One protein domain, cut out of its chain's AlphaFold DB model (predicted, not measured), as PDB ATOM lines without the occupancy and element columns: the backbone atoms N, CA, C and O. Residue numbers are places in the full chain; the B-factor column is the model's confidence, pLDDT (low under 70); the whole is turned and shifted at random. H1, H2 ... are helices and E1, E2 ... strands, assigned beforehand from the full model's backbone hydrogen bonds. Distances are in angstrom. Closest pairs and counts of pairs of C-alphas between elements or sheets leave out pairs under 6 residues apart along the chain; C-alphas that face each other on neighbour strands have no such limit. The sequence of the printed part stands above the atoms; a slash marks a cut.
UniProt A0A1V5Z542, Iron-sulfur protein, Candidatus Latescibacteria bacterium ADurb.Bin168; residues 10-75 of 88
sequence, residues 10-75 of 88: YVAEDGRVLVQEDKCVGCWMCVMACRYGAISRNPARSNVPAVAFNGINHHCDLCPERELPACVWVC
ATOM      1  N   TYR A  10      -7.239 -41.490  51.975       93.44
ATOM      2  CA  TYR A  10      -6.593 -42.369  52.953       93.44
ATOM      3  C   TYR A  10      -5.879 -43.546  52.274       93.44
ATOM      4  O   TYR A  10      -6.002 -43.748  51.068       93.44
ATOM      5  N   VAL A  11      -5.088 -44.287  53.054       93.25
ATOM      6  CA  VAL A  11      -4.460 -45.545  52.627       93.25
ATOM      7  C   VAL A  11      -5.243 -46.679  53.283       93.25
ATOM      8  O   VAL A  11      -5.417 -46.654  54.502       93.25
ATOM      9  N   ALA A  12      -5.769 -47.598  52.481       92.94
ATOM     10  CA  ALA A  12      -6.474 -48.791  52.930       92.94
ATOM     11  C   ALA A  12      -5.495 -49.849  53.467       92.94
ATOM     12  O   ALA A  12      -4.279 -49.706  53.347       92.94
ATOM     13  N   GLU A  13      -6.029 -50.906  54.080       90.94
ATOM     14  CA  GLU A  13      -5.222 -51.968  54.701       90.94
ATOM     15  C   GLU A  13      -4.349 -52.719  53.687       90.94
ATOM     16  O   GLU A  13      -3.218 -53.074  53.997       90.94
ATOM     17  N   ASP A  14      -4.830 -52.860  52.453       88.62
ATOM     18  CA  ASP A  14      -4.110 -53.449  51.316       88.62
ATOM     19  C   ASP A  14      -3.121 -52.481  50.632       88.62
ATOM     20  O   ASP A  14      -2.592 -52.753  49.557       88.62
ATOM     21  N   GLY A  15      -2.881 -51.309  51.226       90.25
ATOM     22  CA  GLY A  15      -1.944 -50.315  50.710       90.25
ATOM     23  C   GLY A  15      -2.489 -49.437  49.581       90.25
ATOM     24  O   GLY A  15      -1.790 -48.508  49.153       90.25
ATOM     25  N   ARG A  16      -3.729 -49.645  49.121       92.62
ATOM     26  CA  ARG A  16      -4.350 -48.773  48.115       92.62
ATOM     27  C   ARG A  16      -4.619 -47.391  48.682       92.62
ATOM     28  O   ARG A  16      -5.088 -47.227  49.804       92.62
ATOM     29  N   VAL A  17      -4.366 -46.367  47.877       93.81
ATOM     30  CA  VAL A  17      -4.866 -45.020  48.159       93.81
ATOM     31  C   VAL A  17      -6.322 -44.977  47.712       93.81
ATOM     32  O   VAL A  17      -6.584 -45.345  46.578       93.81
ATOM     33  N   LEU A  18      -7.252 -44.556  48.568       93.94
ATOM     34  CA  LEU A  18      -8.683 -44.475  48.247       93.94
ATOM     35  C   LEU A  18      -9.277 -43.128  48.685       93.94
ATOM     36  O   LEU A  18      -8.718 -42.423  49.535       93.94
ATOM     37  N   VAL A  19     -10.431 -42.781  48.109       92.06
ATOM     38  CA  VAL A  19     -11.196 -41.565  48.420       92.06
ATOM     39  C   VAL A  19     -12.566 -41.926  48.995       92.06
ATOM     40  O   VAL A  19     -13.371 -42.573  48.339       92.06
ATOM     41  N   GLN A  20     -12.863 -41.428  50.194       91.62
ATOM     42  CA  GLN A  20     -14.220 -41.299  50.727       91.62
ATOM     43  C   GLN A  20     -14.862 -40.039  50.141       91.62
ATOM     44  O   GLN A  20     -14.554 -38.913  50.548       91.62
ATOM     45  N   GLU A  21     -15.695 -40.232  49.117       89.94
ATOM     46  CA  GLU A  21     -16.279 -39.153  48.313       89.94
ATOM     47  C   GLU A  21     -17.146 -38.200  49.149       89.94
ATOM     48  O   GLU A  21     -17.030 -36.982  49.013       89.94
ATOM     49  N   ASP A  22     -17.933 -38.743  50.077       88.25
ATOM     50  CA  ASP A  22     -18.830 -38.035  50.998       88.25
ATOM     51  C   ASP A  22     -18.109 -37.026  51.906       88.25
ATOM     52  O   ASP A  22     -18.675 -36.003  52.294       88.25
ATOM     53  N   LYS A  23     -16.835 -37.286  52.211       89.94
ATOM     54  CA  LYS A  23     -15.987 -36.415  53.035       89.94
ATOM     55  C   LYS A  23     -15.134 -35.466  52.207       89.94
ATOM     56  O   LYS A  23     -14.440 -34.619  52.773       89.94
ATOM     57  N   CYS A  24     -15.089 -35.593  50.887       91.75
ATOM     58  CA  CYS A  24     -14.278 -34.684  50.093       91.75
ATOM     59  C   CYS A  24     -14.908 -33.282  50.098       91.75
ATOM     60  O   CYS A  24     -16.084 -33.125  49.793       91.75
ATOM     61  N   VAL A  25     -14.113 -32.253  50.416       90.81
ATOM     62  CA  VAL A  25     -14.540 -30.835  50.395       90.81
ATOM     63  C   VAL A  25     -13.871 -30.026  49.279       90.81
ATOM     64  O   VAL A  25     -13.997 -28.808  49.223       90.81
ATOM     65  N   GLY A  26     -13.109 -30.688  48.399       90.38
ATOM     66  CA  GLY A  26     -12.564 -30.054  47.193       90.38
ATOM     67  C   GLY A  26     -11.569 -28.934  47.493       90.38
ATOM     68  O   GLY A  26     -11.553 -27.923  46.801       90.38
ATOM     69  N   CYS A  27     -10.744 -29.090  48.534       91.69
ATOM     70  CA  CYS A  27      -9.736 -28.097  48.929       91.69
ATOM     71  C   CYS A  27      -8.440 -28.146  48.102       91.69
ATOM     72  O   CYS A  27      -7.567 -27.301  48.277       91.69
ATOM     73  N   TRP A  28      -8.272 -29.165  47.252       91.25
ATOM     74  CA  TRP A  28      -7.150 -29.325  46.307       91.25
ATOM     75  C   TRP A  28      -5.748 -29.461  46.881       91.25
ATOM     76  O   TRP A  28      -4.786 -29.592  46.125       91.25
ATOM     77  N   MET A  29      -5.617 -29.540  48.199       93.44
ATOM     78  CA  MET A  29      -4.328 -29.749  48.852       93.44
ATOM     79  C   MET A  29      -3.609 -31.010  48.357       93.44
ATOM     80  O   MET A  29      -2.399 -31.000  48.168       93.44
ATOM     81  N   CYS A  30      -4.349 -32.091  48.112       94.12
ATOM     82  CA  CYS A  30      -3.821 -33.348  47.582       94.12
ATOM     83  C   CYS A  30      -3.260 -33.221  46.156       94.12
ATOM     84  O   CYS A  30      -2.225 -33.814  45.870       94.12
ATOM     85  N   VAL A  31      -3.894 -32.416  45.295       93.94
ATOM     86  CA  VAL A  31      -3.404 -32.131  43.936       93.94
ATOM     87  C   VAL A  31      -2.070 -31.389  44.017       93.94
ATOM     88  O   VAL A  31      -1.089 -31.821  43.423       93.94
ATOM     89  N   MET A  32      -2.006 -30.327  44.827       92.94
ATOM     90  CA  MET A  32      -0.790 -29.515  44.990       92.94
ATOM     91  C   MET A  32       0.355 -30.273  45.671       92.94
ATOM     92  O   MET A  32       1.523 -30.008  45.400       92.94
ATOM     93  N   ALA A  33       0.036 -31.211  46.563       94.44
ATOM     94  CA  ALA A  33       1.031 -31.994  47.285       94.44
ATOM     95  C   ALA A  33       1.629 -33.145  46.455       94.44
ATOM     96  O   ALA A  33       2.693 -33.660  46.805       94.44
ATOM     97  N   CYS A  34       0.961 -33.592  45.386       93.81
ATOM     98  CA  CYS A  34       1.419 -34.737  44.607       93.81
ATOM     99  C   CYS A  34       2.592 -34.355  43.696       93.81
ATOM    100  O   CYS A  34       2.405 -33.762  42.635       93.81
ATOM    101  N   ARG A  35       3.811 -34.771  44.056       94.12
ATOM    102  CA  ARG A  35       5.015 -34.511  43.246       94.12
ATOM    103  C   ARG A  35       4.966 -35.132  41.844       94.12
ATOM    104  O   ARG A  35       5.616 -34.624  40.939       94.12
ATOM    105  N   TYR A  36       4.211 -36.214  41.674       94.75
ATOM    106  CA  TYR A  36       4.083 -36.923  40.399       94.75
ATOM    107  C   TYR A  36       2.982 -36.358  39.495       94.75
ATOM    108  O   TYR A  36       2.848 -36.806  38.363       94.75
ATOM    109  N   GLY A  37       2.156 -35.427  39.989       94.06
ATOM    110  CA  GLY A  37       0.997 -34.934  39.239       94.06
ATOM    111  C   GLY A  37      -0.072 -36.003  38.966       94.06
ATOM    112  O   GLY A  37      -0.911 -35.819  38.094       94.06
ATOM    113  N   ALA A  38      -0.061 -37.115  39.708       94.94
ATOM    114  CA  ALA A  38      -0.961 -38.254  39.502       94.94
ATOM    115  C   ALA A  38      -2.380 -38.042  40.067       94.94
ATOM    116  O   ALA A  38      -3.245 -38.903  39.920       94.94
ATOM    117  N   ILE A  39      -2.613 -36.916  40.745       94.50
ATOM    118  CA  ILE A  39      -3.895 -36.561  41.349       94.50
ATOM    119  C   ILE A  39      -4.498 -35.396  40.570       94.50
ATOM    120  O   ILE A  39      -3.867 -34.357  40.386       94.50
ATOM    121  N   SER A  40      -5.749 -35.559  40.165       92.94
ATOM    122  CA  SER A  40      -6.509 -34.622  39.345       92.94
ATOM    123  C   SER A  40      -7.891 -34.361  39.946       92.94
ATOM    124  O   SER A  40      -8.269 -34.936  40.968       92.94
ATOM    125  N   ARG A  41      -8.642 -33.453  39.327       91.25
ATOM    126  CA  ARG A  41     -10.038 -33.182  39.679       91.25
ATOM    127  C   ARG A  41     -10.932 -33.944  38.718       91.25
ATOM    128  O   ARG A  41     -10.695 -33.885  37.513       91.25
ATOM    129  N   ASN A  42     -11.978 -34.576  39.228       90.25
ATOM    130  CA  ASN A  42     -13.025 -35.155  38.404       90.25
ATOM    131  C   ASN A  42     -14.334 -34.373  38.591       90.25
ATOM    132  O   ASN A  42     -15.061 -34.618  39.555       90.25
ATOM    133  N   PRO A  43     -14.647 -33.430  37.682       83.81
ATOM    134  CA  PRO A  43     -15.873 -32.640  37.757       83.81
ATOM    135  C   PRO A  43     -17.131 -33.456  37.431       83.81
ATOM    136  O   PRO A  43     -18.227 -33.039  37.796       83.81
ATOM    137  N   ALA A  44     -17.001 -34.623  36.787       84.00
ATOM    138  CA  ALA A  44     -18.138 -35.512  36.543       84.00
ATOM    139  C   ALA A  44     -18.605 -36.222  37.827       84.00
ATOM    140  O   ALA A  44     -19.762 -36.621  37.923       84.00
ATOM    141  N   ARG A  45     -17.734 -36.328  38.840       77.69
ATOM    142  CA  ARG A  45     -18.086 -36.762  40.197       77.69
ATOM    143  C   ARG A  45     -18.273 -35.531  41.086       77.69
ATOM    144  O   ARG A  45     -17.400 -35.165  41.865       77.69
ATOM    145  N   SER A  46     -19.386 -34.835  40.879       72.94
ATOM    146  CA  SER A  46     -19.763 -33.579  41.556       72.94
ATOM    147  C   SER A  46     -21.095 -33.685  42.310       72.94
ATOM    148  O   SER A  46     -21.668 -32.692  42.744       72.94
ATOM    149  N   ASN A  47     -21.589 -34.904  42.511       73.25
ATOM    150  CA  ASN A  47     -22.823 -35.195  43.243       73.25
ATOM    151  C   ASN A  47     -22.730 -34.913  44.756       73.25
ATOM    152  O   ASN A  47     -23.753 -34.920  45.437       73.25
ATOM    153  N   VAL A  48     -21.534 -34.648  45.288       75.50
ATOM    154  CA  VAL A  48     -21.334 -34.271  46.690       75.50
ATOM    155  C   VAL A  48     -21.429 -32.740  46.828       75.50
ATOM    156  O   VAL A  48     -20.633 -32.029  46.206       75.50
ATOM    157  N   PRO A  49     -22.353 -32.194  47.653       78.69
ATOM    158  CA  PRO A  49     -22.617 -30.750  47.728       78.69
ATOM    159  C   PRO A  49     -21.380 -29.896  48.018       78.69
ATOM    160  O   PRO A  49     -21.222 -28.815  47.455       78.69
ATOM    161  N   ALA A  50     -20.470 -30.405  48.854       77.38
ATOM    162  CA  ALA A  50     -19.236 -29.717  49.224       77.38
ATOM    163  C   ALA A  50     -18.267 -29.511  48.042       77.38
ATOM    164  O   ALA A  50     -17.348 -28.700  48.137       77.38
ATOM    165  N   VAL A  51     -18.457 -30.232  46.932       81.44
ATOM    166  CA  VAL A  51     -17.549 -30.232  45.775       81.44
ATOM    167  C   VAL A  51     -18.258 -30.100  44.435       81.44
ATOM    168  O   VAL A  51     -17.618 -30.291  43.406       81.44
ATOM    169  N   ALA A  52     -19.535 -29.711  44.403       78.75
ATOM    170  CA  ALA A  52     -20.329 -29.672  43.172       78.75
ATOM    171  C   ALA A  52     -19.689 -28.862  42.022       78.75
ATOM    172  O   ALA A  52     -19.769 -29.243  40.860       78.75
ATOM    173  N   PHE A  53     -18.984 -27.776  42.342       79.19
ATOM    174  CA  PHE A  53     -18.312 -26.919  41.348       79.19
ATOM    175  C   PHE A  53     -16.820 -27.203  41.191       79.19
ATOM    176  O   PHE A  53     -16.151 -26.664  40.312       79.19
ATOM    177  N   ASN A  54     -16.298 -28.037  42.077       81.88
ATOM    178  CA  ASN A  54     -14.881 -28.242  42.261       81.88
ATOM    179  C   ASN A  54     -14.482 -29.625  41.702       81.88
ATOM    180  O   ASN A  54     -13.502 -29.730  40.962       81.88
ATOM    181  N   GLY A  55     -15.285 -30.657  41.940       85.81
ATOM    182  CA  GLY A  55     -15.022 -32.044  41.574       85.81
ATOM    183  C   GLY A  55     -14.397 -32.834  42.722       85.81
ATOM    184  O   GLY A  55     -13.834 -32.278  43.667       85.81
ATOM    185  N   ILE A  56     -14.491 -34.155  42.640       89.12
ATOM    186  CA  ILE A  56     -13.841 -35.054  43.597       89.12
ATOM    187  C   ILE A  56     -12.384 -35.282  43.173       89.12
ATOM    188  O   ILE A  56     -12.016 -35.146  42.003       89.12
ATOM    189  N   ASN A  57     -11.529 -35.586  44.149       90.94
ATOM    190  CA  ASN A  57     -10.182 -36.069  43.879       90.94
ATOM    191  C   ASN A  57     -10.237 -37.313  42.979       90.94
ATOM    192  O   ASN A  57     -10.941 -38.270  43.275       90.94
ATOM    193  N   HIS A  58      -9.462 -37.300  41.904       91.12
ATOM    194  CA  HIS A  58      -9.343 -38.416  40.988       91.12
ATOM    195  C   HIS A  58      -7.885 -38.796  40.799       91.12
ATOM    196  O   HIS A  58      -7.064 -37.994  40.344       91.12
ATOM    197  N   HIS A  59      -7.578 -40.033  41.149       93.44
ATOM    198  CA  HIS A  59      -6.265 -40.644  41.039       93.44
ATOM    199  C   HIS A  59      -6.451 -42.129  40.684       93.44
ATOM    200  O   HIS A  59      -7.572 -42.631  40.689       93.44
ATOM    201  N   CYS A  60      -5.365 -42.837  40.376       94.88
ATOM    202  CA  CYS A  60      -5.416 -44.293  40.224       94.88
ATOM    203  C   CYS A  60      -5.643 -44.956  41.590       94.88
ATOM    204  O   CYS A  60      -4.801 -44.819  42.478       94.88
ATOM    205  N   ASP A  61      -6.758 -45.659  41.749       94.31
ATOM    206  CA  ASP A  61      -7.183 -46.386  42.954       94.31
ATOM    207  C   ASP A  61      -7.025 -47.914  42.818       94.31
ATOM    208  O   ASP A  61      -7.499 -48.673  43.660       94.31
ATOM    209  N   LEU A  62      -6.366 -48.362  41.743       95.38
ATOM    210  CA  LEU A  62      -6.263 -49.765  41.326       95.38
ATOM    211  C   LEU A  62      -7.618 -50.436  41.037       95.38
ATOM    212  O   LEU A  62      -7.705 -51.657  41.070       95.38
ATOM    213  N   CYS A  63      -8.650 -49.660  40.679       94.31
ATOM    214  CA  CYS A  63      -9.960 -50.153  40.238       94.31
ATOM    215  C   CYS A  63     -10.596 -51.155  41.226       94.31
ATOM    216  O   CYS A  63     -10.762 -52.321  40.873       94.31
ATOM    217  N   PRO A  64     -11.008 -50.730  42.432       91.19
ATOM    218  CA  PRO A  64     -11.423 -51.634  43.507       91.19
ATOM    219  C   PRO A  64     -12.627 -52.529  43.195       91.19
ATOM    220  O   PRO A  64     -12.802 -53.556  43.842       91.19
ATOM    221  N   GLU A  65     -13.441 -52.161  42.209       93.19
ATOM    222  CA  GLU A  65     -14.599 -52.939  41.754       93.19
ATOM    223  C   GLU A  65     -14.245 -54.007  40.704       93.19
ATOM    224  O   GLU A  65     -15.136 -54.647  40.142       93.19
ATOM    225  N   ARG A  66     -12.961 -54.177  40.375       93.62
ATOM    226  CA  ARG A  66     -12.486 -55.120  39.359       93.62
ATOM    227  C   ARG A  66     -11.443 -56.056  39.949       93.62
ATOM    228  O   ARG A  66     -10.623 -55.645  40.756       93.62
ATOM    229  N   GLU A  67     -11.445 -57.291  39.465       91.06
ATOM    230  CA  GLU A  67     -10.395 -58.272  39.763       91.06
ATOM    231  C   GLU A  67      -9.060 -57.879  39.110       91.06
ATOM    232  O   GLU A  67      -8.010 -57.947  39.736       91.06
ATOM    233  N   LEU A  68      -9.109 -57.388  37.867       94.00
ATOM    234  CA  LEU A  68      -7.959 -56.835  37.152       94.00
ATOM    235  C   LEU A  68      -8.163 -55.337  36.885       94.00
ATOM    236  O   LEU A  68      -9.208 -54.948  36.339       94.00
ATOM    237  N   PRO A  69      -7.168 -54.479  37.188       96.62
ATOM    238  CA  PRO A  69      -7.231 -53.066  36.853       96.62
ATOM    239  C   PRO A  69      -7.507 -52.842  35.367       96.62
ATOM    240  O   PRO A  69      -6.970 -53.532  34.496       96.62
ATOM    241  N   ALA A  70      -8.320 -51.830  35.061       97.31
ATOM    242  CA  ALA A  70      -8.761 -51.551  33.694       97.31
ATOM    243  C   ALA A  70      -7.591 -51.387  32.707       97.31
ATOM    244  O   ALA A  70      -7.677 -51.837  31.568       97.31
ATOM    245  N   CYS A  71      -6.501 -50.760  33.158       97.31
ATOM    246  CA  CYS A  71      -5.297 -50.533  32.364       97.31
ATOM    247  C   CYS A  71      -4.533 -51.822  32.031       97.31
ATOM    248  O   CYS A  71      -3.967 -51.911  30.947       97.31
ATOM    249  N   VAL A  72      -4.536 -52.810  32.930       97.56
ATOM    250  CA  VAL A  72      -3.894 -54.117  32.724       97.56
ATOM    251  C   VAL A  72      -4.732 -54.939  31.759       97.56
ATOM    252  O   VAL A  72      -4.223 -55.411  30.749       97.56
ATOM    253  N   TRP A  73      -6.043 -55.010  32.008       97.25
ATOM    254  CA  TRP A  73      -6.974 -55.779  31.182       97.25
ATOM    255  C   TRP A  73      -7.017 -55.316  29.717       97.25
ATOM    256  O   TRP A  73      -7.108 -56.135  28.810       97.25
ATOM    257  N   VAL A  74      -6.955 -54.003  29.470       97.44
ATOM    258  CA  VAL A  74      -7.085 -53.447  28.113       97.44
ATOM    259  C   VAL A  74      -5.775 -53.461  27.316       97.44
ATOM    260  O   VAL A  74      -5.805 -53.231  26.109       97.44
ATOM    261  N   CYS A  75      -4.618 -53.659  27.959       97.62
ATOM    262  CA  CYS A  75      -3.320 -53.477  27.312       97.62
ATOM    263  C   CYS A  75      -3.035 -54.606  26.300       97.62
ATOM    264  O   CYS A  75      -2.739 -55.725  26.712       97.62
TER     265      CYS A  75
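Overview. This is residues 10 to 75 of the 88 residues of the protein "Iron-sulfur protein" of Candidatus Latescibacteria bacterium ADurb.Bin168 (UniProt A0A1V5Z542). With little regular structure, this is mostly loops around a small E2-E3 hairpin, with E1 and H1 near it and H2 far out. The 66 printed residues run E1, H1, E2, E3, H2, a mixed class with only 19 in named elements. It is only just compact, close to loose, radius of gyration of the C-alphas 12.7 A, spanning 33 by 26 by 25 A.

Arrangement. E1, residues 17 to 19, pairs with no named strand. The closest C-alphas of H1, residues 29 to 33, and E2, residues 40 to 42, are Val 31 and Ser 40, 6.1 A. E2 and E3, residues 56 to 58, form an antiparallel hairpin; N 40 and O 58 are 2.8 A apart. H2, residues 70 to 74, is apart from E2. In H1 and H2 every O i to N i+4 pair is within hydrogen-bond range.

Along the chain. E1, 7.2 A long, begins at C-alpha 17 (-4.866, -45.020, 48.159); H2, 6.1 A, ends at C-alpha 74 (-7.085, -53.447, 28.113). H1 measures 6.0 A, E2 6.6 A, E3 6.2 A.

Size, cuts and confidence. The printed part has no cut; links E2-E3 and E3-H2 are long. No printed residue is under pLDDT 70.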